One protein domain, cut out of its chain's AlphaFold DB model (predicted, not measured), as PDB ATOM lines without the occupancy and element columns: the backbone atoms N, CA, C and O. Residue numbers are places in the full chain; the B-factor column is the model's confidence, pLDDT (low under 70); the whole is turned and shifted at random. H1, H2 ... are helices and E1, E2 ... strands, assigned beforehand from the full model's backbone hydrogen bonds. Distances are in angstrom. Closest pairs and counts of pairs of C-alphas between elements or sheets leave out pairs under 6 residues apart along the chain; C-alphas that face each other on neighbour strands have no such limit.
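What this domain is: This is residues 9 to 99 of the 101 residues of an uncharacterized protein of Paraburkholderia solisilvae (UniProt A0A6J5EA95). A small body and a long arm: in the body, helix H3 covers one face of a parallel sheet of three strands, E1, E2 and E5, while H1 only grazes that sheet; the arm is a two-stranded hairpin, E3 and E4, that reaches far away from the body, with the short helix H2 following it on the way back. The printed part has 91 residues, with three named helices and five named strands in the order E1 H1 E2 E3 E4 H2 E5 H3, and its class is mixed, helices and strands. The larger sheet runs E1 E2 E5; E3 and E4 are antiparallel. The whole is loose, with a radius of gyration of the C-alphas of 15.6 A, and elongated, spanning 52 by 31 by 20 A.

Where its parts are: Find C-alpha 9 at (149.454, 183.586, 153.250), where strand E1, residues 9 to 11, begins and runs 6.8 A. Helix H1 follows, residues 17 to 28, 16.7 A long, and then strand E2, residues 33 to 38, 15.9 A. Look next at C-alpha 48 at (152.420, 167.640, 126.289), where strand E3, residues 48 to 51, begins and runs 10.2 A; strand E4, residues 57 to 60, runs 9.8 A. Helix H2, residues 62 to 65, spans 5.9 A, and strand E5, residues 77 to 83, spans 16.7 A. Helix H3, residues 86 to 99, is 20.8 A long and ends at C-alpha 99 at (156.516, 194.137, 154.517).

How they stand to each other: Begin with E2, the inner strand. E1 is its parallel neighbour at 27 degrees, with N 36 and O 10 2.8 A apart; E5 is its parallel neighbour at 21 degrees, with N 37 and O 81 2.8 A apart. H3 is on this sheet, over E2 and E5, at a height of 8.7 A, and runs along the strands, at 21 degrees to E2 on the local plane: two layers, a helix on one face of a sheet. The closest C-alphas of H3 and E5 are those of Tyr 83 and Ala 89, 5.4 A apart. E1, H1 and E2 form a strand-helix-strand unit, two parallel neighbour strands with a helix between, and its crossover is right-handed. H1 only grazes the sheet, with its residues 19 to 27; H1 and H3 are apart. E3 and E4 are a hairpin, antiparallel at 150 degrees, with N 60 and O 48 2.8 A apart. E2 and E3 are apart, and H2 is not on the sheet of E1, E2 and E5. In H1 every O i to N i+4 pair is within hydrogen-bond range, in H3 9 of 10; H2 is too short for such a pair.

The domain as a whole: The two C-alphas farthest apart are those of Asn 54 and Arg 98, at 52.7 A. The printed part has no cut. The link from H2 to E5, 11 residues, is long. The mean pLDDT of the printed part is 87.0; it is under 70 at residues 62 to 73, of which 62 to 65 belong to H2.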
ATOM      1  N   ILE A   9     148.305 184.370 153.708       95.50
ATOM      2  CA  ILE A   9     149.454 183.586 153.250       95.50
ATOM      3  C   ILE A   9     148.905 182.323 152.595       95.50
ATOM      4  O   ILE A   9     148.287 181.492 153.256       95.50
ATOM      5  N   ALA A  10     149.113 182.204 151.290       93.12
ATOM      6  CA  ALA A  10     148.505 181.178 150.456       93.12
ATOM      7  C   ALA A  10     149.579 180.273 149.850       93.12
ATOM      8  O   ALA A  10     150.408 180.740 149.070       93.12
ATOM      9  N   ASP A  11     149.556 178.976 150.163       91.44
ATOM     10  CA  ASP A  11     150.442 178.006 149.519       91.44
ATOM     11  C   ASP A  11     149.801 177.439 148.245       91.44
ATOM     12  O   ASP A  11     148.822 176.696 148.291       91.44
ATOM     13  N   ALA A  12     150.376 177.797 147.096       89.00
ATOM     14  CA  ALA A  12     149.932 177.396 145.768       89.00
ATOM     15  C   ALA A  12     150.817 176.310 145.130       89.00
ATOM     16  O   ALA A  12     150.773 176.115 143.913       89.00
ATOM     17  N   SER A  13     151.612 175.589 145.928       86.31
ATOM     18  CA  SER A  13     152.466 174.491 145.448       86.31
ATOM     19  C   SER A  13     151.647 173.345 144.855       86.31
ATOM     20  O   SER A  13     152.034 172.771 143.841       86.31
ATOM     21  N   PHE A  14     150.488 173.051 145.450       84.88
ATOM     22  CA  PHE A  14     149.474 172.139 144.918       84.88
ATOM     23  C   PHE A  14     148.131 172.873 144.905       84.88
ATOM     24  O   PHE A  14     147.375 172.787 145.874       84.88
ATOM     25  N   PRO A  15     147.836 173.652 143.853       78.75
ATOM     26  CA  PRO A  15     146.651 174.490 143.852       78.75
ATOM     27  C   PRO A  15     145.388 173.626 143.866       78.75
ATOM     28  O   PRO A  15     145.264 172.660 143.112       78.75
ATOM     29  N   SER A  16     144.436 174.002 144.715       84.81
ATOM     30  CA  SER A  16     143.107 173.402 144.783       84.81
ATOM     31  C   SER A  16     142.050 174.396 144.300       84.81
ATOM     32  O   SER A  16     142.279 175.606 144.268       84.81
ATOM     33  N   THR A  17     140.863 173.902 143.948       86.44
ATOM     34  CA  THR A  17     139.721 174.777 143.645       86.44
ATOM     35  C   THR A  17     139.373 175.676 144.834       86.44
ATOM     36  O   THR A  17     139.057 176.843 144.629       86.44
ATOM     37  N   GLY A  18     139.485 175.159 146.065       91.12
ATOM     38  CA  GLY A  18     139.257 175.931 147.291       91.12
ATOM     39  C   GLY A  18     140.209 177.119 147.411       91.12
ATOM     40  O   GLY A  18     139.748 178.242 147.568       91.12
ATOM     41  N   LEU A  19     141.508 176.889 147.189       90.19
ATOM     42  CA  LEU A  19     142.505 177.961 147.164       90.19
ATOM     43  C   LEU A  19     142.156 179.025 146.115       90.19
ATOM     44  O   LEU A  19     142.248 180.218 146.379       90.19
ATOM     45  N   GLY A  20     141.730 178.602 144.921       88.69
ATOM     46  CA  GLY A  20     141.296 179.529 143.875       88.69
ATOM     47  C   GLY A  20     140.150 180.436 144.333       88.69
ATOM     48  O   GLY A  20     140.199 181.639 144.093       88.69
ATOM     49  N   ILE A  21     139.154 179.881 145.028       91.06
ATOM     50  CA  ILE A  21     138.023 180.637 145.584       91.06
ATOM     51  C   ILE A  21     138.499 181.617 146.663       91.06
ATOM     52  O   ILE A  21     138.133 182.789 146.622       91.06
ATOM     53  N   GLU A  22     139.348 181.175 147.591       93.94
ATOM     54  CA  GLU A  22     139.893 182.020 148.663       93.94
ATOM     55  C   GLU A  22     140.700 183.200 148.110       93.94
ATOM     56  O   GLU A  22     140.561 184.325 148.588       93.94
ATOM     57  N   LEU A  23     141.479 182.975 147.047       92.25
ATOM     58  CA  LEU A  23     142.214 184.032 146.355       92.25
ATOM     59  C   LEU A  23     141.283 185.057 145.685       92.25
ATOM     60  O   LEU A  23     141.583 186.247 145.715       92.25
ATOM     61  N   GLN A  24     140.151 184.628 145.112       91.69
ATOM     62  CA  GLN A  24     139.155 185.558 144.556       91.69
ATOM     63  C   GLN A  24     138.458 186.377 145.646       91.69
ATOM     64  O   GLN A  24     138.194 187.560 145.446       91.69
ATOM     65  N   ILE A  25     138.172 185.767 146.798       94.31
ATOM     66  CA  ILE A  25     137.590 186.471 147.945       94.31
ATOM     67  C   ILE A  25     138.574 187.525 148.469       94.31
ATOM     68  O   ILE A  25     138.181 188.669 148.688       94.31
ATOM     69  N   ALA A  26     139.855 187.172 148.616       94.94
ATOM     70  CA  ALA A  26     140.889 188.120 149.030       94.94
ATOM     71  C   ALA A  26     141.025 189.291 148.039       94.94
ATOM     72  O   ALA A  26     141.047 190.444 148.465       94.94
ATOM     73  N   GLU A  27     141.032 189.010 146.731       93.31
ATOM     74  CA  GLU A  27     141.032 190.033 145.675       93.31
ATOM     75  C   GLU A  27     139.823 190.971 145.780       93.31
ATOM     76  O   GLU A  27     139.990 192.189 145.829       93.31
ATOM     77  N   GLY A  28     138.613 190.411 145.864       93.94
ATOM     78  CA  GLY A  28     137.374 191.187 145.946       93.94
ATOM     79  C   GLY A  28     137.298 192.085 147.183       93.94
ATOM     80  O   GLY A  28     136.726 193.172 147.116       93.94
ATOM     81  N   SER A  29     137.921 191.663 148.283       95.19
ATOM     82  CA  SER A  29     137.997 192.421 149.536       95.19
ATOM     83  C   SER A  29     139.229 193.330 149.631       95.19
ATOM     84  O   SER A  29     139.404 194.019 150.634       95.19
ATOM     85  N   GLY A  30     140.098 193.350 148.615       93.81
ATOM     86  CA  GLY A  30     141.337 194.134 148.618       93.81
ATOM     87  C   GLY A  30     142.368 193.677 149.660       93.81
ATOM     88  O   GLY A  30     143.278 194.441 149.992       93.81
ATOM     89  N   ILE A  31     142.237 192.451 150.169       95.94
ATOM     90  CA  ILE A  31     143.107 191.888 151.202       95.94
ATOM     91  C   ILE A  31     144.410 191.430 150.540       95.94
ATOM     92  O   ILE A  31     144.369 190.644 149.590       95.94
ATOM     93  N   PRO A  32     145.583 191.898 151.002       95.25
ATOM     94  CA  PRO A  32     146.852 191.502 150.414       95.25
ATOM     95  C   PRO A  32     147.111 190.002 150.593       95.25
ATOM     96  O   PRO A  32     146.784 189.398 151.614       95.25
ATOM     97  N   VAL A  33     147.763 189.415 149.594       94.50
ATOM     98  CA  VAL A  33     148.143 188.006 149.555       94.50
ATOM     99  C   VAL A  33     149.654 187.879 149.366       94.50
ATOM    100  O   VAL A  33     150.243 188.461 148.447       94.50
ATOM    101  N   ILE A  34     150.283 187.070 150.213       95.00
ATOM    102  CA  ILE A  34     151.619 186.513 149.994       95.00
ATOM    103  C   ILE A  34     151.431 185.089 149.491       95.00
ATOM    104  O   ILE A  34     150.876 184.241 150.189       95.00
ATOM    105  N   MET A  35     151.901 184.817 148.279       92.50
ATOM    106  CA  MET A  35     151.798 183.495 147.678       92.50
ATOM    107  C   MET A  35     153.101 182.716 147.850       92.50
ATOM    108  O   MET A  35     154.166 183.188 147.451       92.50
ATOM    109  N   LEU A  36     153.008 181.502 148.384       92.50
ATOM    110  CA  LEU A  36     154.102 180.540 148.424       92.50
ATOM    111  C   LEU A  36     153.979 179.586 147.233       92.50
ATOM    112  O   LEU A  36     152.894 179.090 146.932       92.50
ATOM    113  N   VAL A  37     155.088 179.342 146.541       89.12
ATOM    114  CA  VAL A  37     155.147 178.469 145.365       89.12
ATOM    115  C   VAL A  37     156.348 177.543 145.492       89.12
ATOM    116  O   VAL A  37     157.482 177.909 145.184       89.12
ATOM    117  N   GLY A  38     156.096 176.332 145.965       88.88
ATOM    118  CA  GLY A  38     157.099 175.294 146.106       88.88
ATOM    119  C   GLY A  38     157.442 174.646 144.767       88.88
ATOM    120  O   GLY A  38     156.554 174.404 143.950       88.88
ATOM    121  N   ASP A  39     158.708 174.305 144.552       86.56
ATOM    122  CA  ASP A  39     159.136 173.344 143.534       86.56
ATOM    123  C   ASP A  39     159.610 172.069 144.231       86.56
ATOM    124  O   ASP A  39     160.753 171.937 144.656       86.56
ATOM    125  N   LEU A  40     158.686 171.127 144.404       85.38
ATOM    126  CA  LEU A  40     158.906 169.898 145.169       85.38
ATOM    127  C   LEU A  40     159.197 168.701 144.253       85.38
ATOM    128  O   LEU A  40     159.101 167.548 144.670       85.38
ATOM    129  N   GLY A  41     159.479 168.958 142.970       83.06
ATOM    130  CA  GLY A  41     159.774 167.951 141.946       83.06
ATOM    131  C   GLY A  41     158.570 167.119 141.482       83.06
ATOM    132  O   GLY A  41     158.573 166.622 140.357       83.06
ATOM    133  N   ILE A  42     157.524 166.994 142.302       81.56
ATOM    134  CA  ILE A  42     156.304 166.226 141.997       81.56
ATOM    135  C   ILE A  42     155.125 167.096 141.552       81.56
ATOM    136  O   ILE A  42     154.159 166.590 140.992       81.56
ATOM    137  N   ASN A  43     155.199 168.404 141.785       78.25
ATOM    138  CA  ASN A  43     154.128 169.361 141.511       78.25
ATOM    139  C   ASN A  43     154.337 170.140 140.204       78.25
ATOM    140  O   ASN A  43     153.740 171.198 139.995       78.25
ATOM    141  N   ARG A  44     155.170 169.592 139.309       74.88
ATOM    142  CA  ARG A  44     155.374 170.106 137.957       74.88
ATOM    143  C   ARG A  44     154.514 169.356 136.949       74.88
ATOM    144  O   ARG A  44     154.630 168.139 136.803       74.88
ATOM    145  N   VAL A  45     153.702 170.085 136.191       74.31
ATOM    146  CA  VAL A  45     152.981 169.508 135.047       74.31
ATOM    147  C   VAL A  45     153.946 169.373 133.876       74.31
ATOM    148  O   VAL A  45     154.563 170.348 133.437       74.31
ATOM    149  N   LYS A  46     154.094 168.142 133.379       76.62
ATOM    150  CA  LYS A  46     154.882 167.862 132.176       76.62
ATOM    151  C   LYS A  46     154.248 168.572 130.982       76.62
ATOM    152  O   LYS A  46     153.026 168.617 130.865       76.62
ATOM    153  N   GLY A  47     155.087 169.096 130.092       83.44
ATOM    154  CA  GLY A  47     154.609 169.522 128.783       83.44
ATOM    155  C   GLY A  47     154.007 168.334 128.029       83.44
ATOM    156  O   GLY A  47     154.455 167.197 128.193       83.44
ATOM    157  N   ALA A  48     152.995 168.599 127.214       85.31
ATOM    158  CA  ALA A  48     152.420 167.640 126.289       85.31
ATOM    159  C   ALA A  48     152.560 168.189 124.871       85.31
ATOM    160  O   ALA A  48     152.257 169.353 124.629       85.31
ATOM    161  N   GLN A  49     152.996 167.357 123.934       92.38
ATOM    162  CA  GLN A  49     152.950 167.704 122.521       92.38
ATOM    163  C   GLN A  49     151.665 167.137 121.926       92.38
ATOM    164  O   GLN A  49     151.314 165.984 122.186       92.38
ATOM    165  N   TYR A  50     150.959 167.935 121.136       91.69
ATOM    166  CA  TYR A  50     149.765 167.482 120.435       91.69
ATOM    167  C   TYR A  50     149.765 167.971 118.991       91.69
ATOM    168  O   TYR A  50     150.422 168.951 118.643       91.69
ATOM    169  N   GLN A  51     149.022 167.260 118.149       96.75
ATOM    170  CA  GLN A  51     148.769 167.667 116.777       96.75
ATOM    171  C   GLN A  51     147.365 168.264 116.697       96.75
ATOM    172  O   GLN A  51     146.395 167.639 117.132       96.75
ATOM    173  N   ASN A  52     147.246 169.480 116.168       93.00
ATOM    174  CA  ASN A  52     145.944 170.101 115.953       93.00
ATOM    175  C   ASN A  52     145.240 169.489 114.714       93.00
ATOM    176  O   ASN A  52     145.873 168.788 113.918       93.00
ATOM    177  N   PRO A  53     143.938 169.753 114.493       96.25
ATOM    178  CA  PRO A  53     143.216 169.239 113.320       96.25
ATOM    179  C   PRO A  53     143.811 169.648 111.960       96.25
ATOM    180  O   PRO A  53     143.617 168.941 110.973       96.25
ATOM    181  N   ASN A  54     144.582 170.740 111.912       96.62
ATOM    182  CA  ASN A  54     145.294 171.207 110.716       96.62
ATOM    183  C   ASN A  54     146.633 170.477 110.487       96.62
ATOM    184  O   ASN A  54     147.361 170.817 109.558       96.62
ATOM    185  N   ARG A  55     146.941 169.451 111.293       93.50
ATOM    186  CA  ARG A  55     148.181 168.656 111.283       93.50
ATOM    187  C   ARG A  55     149.440 169.388 111.746       93.50
ATOM    188  O   ARG A  55     150.537 168.857 111.580       93.50
ATOM    189  N   GLU A  56     149.305 170.544 112.375       96.38
ATOM    190  CA  GLU A  56     150.432 171.248 112.986       96.38
ATOM    191  C   GLU A  56     150.725 170.681 114.374       96.38
ATOM    192  O   GLU A  56     149.808 170.304 115.107       96.38
ATOM    193  N   TYR A  57     152.003 170.655 114.743       95.62
ATOM    194  CA  TYR A  57     152.448 170.230 116.065       95.62
ATOM    195  C   TYR A  57     152.585 171.432 116.988       95.62
ATOM    196  O   TYR A  57     153.164 172.450 116.611       95.62
ATOM    197  N   HIS A  58     152.064 171.287 118.201       91.62
ATOM    198  CA  HIS A  58     152.060 172.322 119.223       91.62
ATOM    199  C   HIS A  58     152.539 171.743 120.550       91.62
ATOM    200  O   HIS A  58     152.112 170.659 120.958       91.62
ATOM    201  N   ASP A  59     153.397 172.492 121.237       89.31
ATOM    202  CA  ASP A  59     153.814 172.181 122.601       89.31
ATOM    203  C   ASP A  59     152.886 172.894 123.591       89.31
ATOM    204  O   ASP A  59     152.753 174.120 123.593       89.31
ATOM    205  N   LEU A  60     152.229 172.116 124.447       83.25
ATOM    206  CA  LEU A  60     151.351 172.599 125.502       83.25
ATOM    207  C   LEU A  60     152.050 172.460 126.854       83.25
ATOM    208  O   LEU A  60     152.271 171.355 127.347       83.25
ATOM    209  N   GLN A  61     152.341 173.590 127.493       76.06
ATOM    210  CA  GLN A  61     152.780 173.633 128.883       76.06
ATOM    211  C   GLN A  61     152.014 174.724 129.628       76.06
ATOM    212  O   GLN A  61     152.141 175.913 129.341       76.06
ATOM    213  N   ILE A  62     151.237 174.315 130.625       69.44
ATOM    214  CA  ILE A  62     150.494 175.233 131.487       69.44
ATOM    215  C   ILE A  62     151.458 175.809 132.537       69.44
ATOM    216  O   ILE A  62     152.191 175.066 133.191       69.44
ATOM    217  N   GLY A  63     151.488 177.138 132.674       63.03
ATOM    218  CA  GLY A  63     152.122 177.831 133.806       63.03
ATOM    219  C   GLY A  63     153.626 177.608 133.983       63.03
ATOM    220  O   GLY A  63     154.119 177.632 135.106       63.03
ATOM    221  N   LYS A  64     154.375 177.358 132.895       68.06
ATOM    222  CA  LYS A  64     155.809 176.987 132.944       68.06
ATOM    223  C   LYS A  64     156.088 175.768 133.841       68.06
ATOM    224  O   LYS A  64     157.167 175.636 134.416       68.06
ATOM    225  N   GLY A  65     155.108 174.871 133.960       64.50
ATOM    226  CA  GLY A  65     155.164 173.693 134.819       64.50
ATOM    227  C   GLY A  65     154.608 173.930 136.221       64.50
ATOM    228  O   GLY A  65     154.296 172.954 136.887       64.50
ATOM    229  N   ILE A  66     154.412 175.178 136.649       62.78
ATOM    230  CA  ILE A  66     153.777 175.510 137.925       62.78
ATOM    231  C   ILE A  66     152.271 175.645 137.684       62.78
ATOM    232  O   ILE A  66     151.820 176.456 136.879       62.78
ATOM    233  N   VAL A  67     151.478 174.831 138.378       58.16
ATOM    234  CA  VAL A  67     150.044 174.634 138.086       58.16
ATOM    235  C   VAL A  67     149.188 175.878 138.366       58.16
ATOM    236  O   VAL A  67     148.080 176.002 137.847       58.16
ATOM    237  N   SER A  68     149.691 176.857 139.118       59.91
ATOM    238  CA  SER A  68     148.897 178.014 139.539       59.91
ATOM    239  C   SER A  68     148.934 179.193 138.551       59.91
ATOM    240  O   SER A  68     149.307 180.312 138.901       59.91
ATOM    241  N   LEU A  69     148.497 178.977 137.302       54.12
ATOM    242  CA  LEU A  69     148.171 180.101 136.402       54.12
ATOM    243  C   LEU A  69     147.061 180.996 136.979       54.12
ATOM    244  O   LEU A  69     147.038 182.186 136.690       54.12
ATOM    245  N   MET A  70     146.176 180.437 137.814       57.84
ATOM    246  CA  MET A  70     145.067 181.169 138.441       57.84
ATOM    247  C   MET A  70     145.538 182.300 139.358       57.84
ATOM    248  O   MET A  70     144.803 183.258 139.564       57.84
ATOM    249  N   ALA A  71     146.752 182.204 139.902       61.72
ATOM    250  CA  ALA A  71     147.241 183.168 140.872       61.72
ATOM    251  C   ALA A  71     148.104 184.275 140.246       61.72
ATOM    252  O   ALA A  71     148.056 185.411 140.694       61.72
ATOM    253  N   LEU A  72     148.844 184.000 139.165       62.88
ATOM    254  CA  LEU A  72     149.847 184.931 138.616       62.88
ATOM    255  C   LEU A  72     149.293 186.259 138.052       62.88
ATOM    256  O   LEU A  72     150.082 187.112 137.653       62.88
ATOM    257  N   GLY A  73     147.972 186.446 138.022       69.94
ATOM    258  CA  GLY A  73     147.311 187.656 137.526       69.94
ATOM    259  C   GLY A  73     146.507 188.449 138.558       69.94
ATOM    260  O   GLY A  73     145.847 189.398 138.154       69.94
ATOM    261  N   LEU A  74     146.519 188.073 139.843       83.25
ATOM    262  CA  LEU A  74     145.695 188.723 140.869       83.25
ATOM    263  C   LEU A  74     146.417 189.929 141.501       83.25
ATOM    264  O   LEU A  74     147.455 189.725 142.136       83.25
ATOM    265  N   PRO A  75     145.898 191.168 141.361       85.94
ATOM    266  CA  PRO A  75     146.474 192.372 141.975       85.94
ATOM    267  C   PRO A  75     146.700 192.298 143.491       85.94
ATOM    268  O   PRO A  75     147.619 192.941 144.011       85.94
ATOM    269  N   ALA A  76     145.878 191.533 144.203       90.69
ATOM    270  CA  ALA A  76     146.010 191.293 145.630       90.69
ATOM    271  C   ALA A  76     147.272 190.502 145.974       90.69
ATOM    272  O   ALA A  76     147.754 190.616 147.098       90.69
ATOM    273  N   ILE A  77     147.873 189.767 145.033       91.81
ATOM    274  CA  ILE A  77     149.172 189.132 145.260       91.81
ATOM    275  C   ILE A  77     150.260 190.197 145.251       91.81
ATOM    276  O   ILE A  77     150.644 190.742 144.218       91.81
ATOM    277  N   ARG A  78     150.796 190.475 146.438       92.44
ATOM    278  CA  ARG A  78     151.819 191.505 146.649       92.44
ATOM    279  C   ARG A  78     153.230 190.938 146.698       92.44
ATOM    280  O   ARG A  78     154.194 191.655 146.440       92.44
ATOM    281  N   LYS A  79     153.365 189.647 147.006       92.12
ATOM    282  CA  LYS A  79     154.652 188.951 147.041       92.12
ATOM    283  C   LYS A  79     154.482 187.491 146.653       92.12
ATOM    284  O   LYS A  79     153.533 186.838 147.071       92.12
ATOM    285  N   ILE A  80     155.447 186.986 145.890       90.81
ATOM    286  CA  ILE A  80     155.604 185.562 145.598       90.81
ATOM    287  C   ILE A  80     156.904 185.092 146.250       90.81
ATOM    288  O   ILE A  80     157.948 185.731 146.085       90.81
ATOM    289  N   VAL A  81     156.827 183.995 146.996       92.38
ATOM    290  CA  VAL A  81     157.956 183.330 147.647       92.38
ATOM    291  C   VAL A  81     158.083 181.938 147.049       92.38
ATOM    292  O   VAL A  81     157.193 181.106 147.195       92.38
ATOM    293  N   THR A  82     159.195 181.683 146.370       91.38
ATOM    294  CA  THR A  82     159.519 180.352 145.854       91.38
ATOM    295  C   THR A  82     160.366 179.588 146.858       91.38
ATOM    296  O   THR A  82     161.270 180.179 147.446       91.38
ATOM    297  N   TYR A  83     160.116 178.292 147.025       92.56
ATOM    298  CA  TYR A  83     160.850 177.457 147.977       92.56
ATOM    299  C   TYR A  83     161.037 176.026 147.454       92.56
ATOM    300  O   TYR A  83     160.274 175.568 146.608       92.56
ATOM    301  N   ASN A  84     162.031 175.301 147.967       92.88
ATOM    302  CA  ASN A  84     162.229 173.869 147.694       92.88
ATOM    303  C   ASN A  84     162.094 173.017 148.961       92.88
ATOM    304  O   ASN A  84     161.933 171.799 148.891       92.88
ATOM    305  N   THR A  85     162.166 173.646 150.137       94.12
ATOM    306  CA  THR A  85     162.034 172.975 151.432       94.12
ATOM    307  C   THR A  85     161.042 173.695 152.336       94.12
ATOM    308  O   THR A  85     160.792 174.891 152.193       94.12
ATOM    309  N   PHE A  86     160.495 172.972 153.315       93.44
ATOM    310  CA  PHE A  86     159.594 173.558 154.306       93.44
ATOM    311  C   PHE A  86     160.259 174.699 155.094       93.44
ATOM    312  O   PHE A  86     159.646 175.741 155.310       93.44
ATOM    313  N   SER A  87     161.531 174.545 155.476       97.12
ATOM    314  CA  SER A  87     162.275 175.586 156.196       97.12
ATOM    315  C   SER A  87     162.420 176.870 155.376       97.12
ATOM    316  O   SER A  87     162.213 177.958 155.910       97.12
ATOM    317  N   GLU A  88     162.715 176.749 154.077       97.12
ATOM    318  CA  GLU A  88     162.749 177.892 153.155       97.12
ATOM    319  C   GLU A  88     161.377 178.567 153.040       97.12
ATOM    320  O   GLU A  88     161.302 179.795 153.051       97.12
ATOM    321  N   ALA A  89     160.292 177.784 152.981       95.25
ATOM    322  CA  ALA A  89     158.930 178.309 152.910       95.25
ATOM    323  C   ALA A  89     158.593 179.172 154.132       95.25
ATOM    324  O   ALA A  89     158.112 180.296 153.988       95.25
ATOM    325  N   ILE A  90     158.890 178.669 155.336       96.94
ATOM    326  CA  ILE A  90     158.634 179.384 156.590       96.94
ATOM    327  C   ILE A  90     159.486 180.648 156.681       96.94
ATOM    328  O   ILE A  90     158.955 181.718 156.976       96.94
ATOM    329  N   GLN A  91     160.788 180.549 156.407       97.44
ATOM    330  CA  GLN A  91     161.671 181.711 156.452       97.44
ATOM    331  C   GLN A  91     161.215 182.790 155.461       97.44
ATOM    332  O   GLN A  91     161.065 183.951 155.841       97.44
ATOM    333  N   GLY A  92     160.927 182.401 154.218       97.06
ATOM    334  CA  GLY A  92     160.470 183.325 153.188       97.06
ATOM    335  C   GLY A  92     159.108 183.950 153.504       97.06
ATOM    336  O   GLY A  92     158.917 185.139 153.260       97.06
ATOM    337  N   ALA A  93     158.178 183.194 154.097       96.31
ATOM    338  CA  ALA A  93     156.892 183.726 154.548       96.31
ATOM    339  C   ALA A  93     157.073 184.770 155.660       96.31
ATOM    340  O   ALA A  93     156.521 185.864 155.563       96.31
ATOM    341  N   VAL A  94     157.889 184.477 156.679       96.62
ATOM    342  CA  VAL A  94     158.186 185.420 157.772       96.62
ATOM    343  C   VAL A  94     158.827 186.700 157.238       96.62
ATOM    344  O   VAL A  94     158.426 187.796 157.624       96.62
ATOM    345  N   GLU A  95     159.802 186.585 156.336       96.19
ATOM    346  CA  GLU A  95     160.440 187.743 155.705       96.19
ATOM    347  C   GLU A  95     159.448 188.564 154.869       96.19
ATOM    348  O   GLU A  95     159.485 189.793 154.913       96.19
ATOM    349  N   ALA A  96     158.532 187.914 154.149       95.56
ATOM    350  CA  ALA A  96     157.520 188.592 153.347       95.56
ATOM    351  C   ALA A  96     156.456 189.302 154.200       95.56
ATOM    352  O   ALA A  96     156.036 190.403 153.849       95.56
ATOM    353  N   VAL A  97     156.048 188.720 155.333       95.56
ATOM    354  CA  VAL A  97     155.080 189.338 156.259       95.56
ATOM    355  C   VAL A  97     155.624 190.639 156.847       95.56
ATOM    356  O   VAL A  97     154.863 191.584 157.024       95.56
ATOM    357  N   ARG A  98     156.942 190.750 157.063       93.06
ATOM    358  CA  ARG A  98     157.579 191.993 157.543       93.06
ATOM    359  C   ARG A  98     157.385 193.199 156.619       93.06
ATOM    360  O   ARG A  98     157.651 194.309 157.045       93.06
ATOM    361  N   LEU A  99     156.922 193.018 155.379       83.00
ATOM    362  CA  LEU A  99     156.516 194.137 154.517       83.00
ATOM    363  C   LEU A  99     155.260 194.867 155.034       83.00
ATOM    364  O   LEU A  99     154.953 195.952 154.548       83.00
TER     365      LEU A  99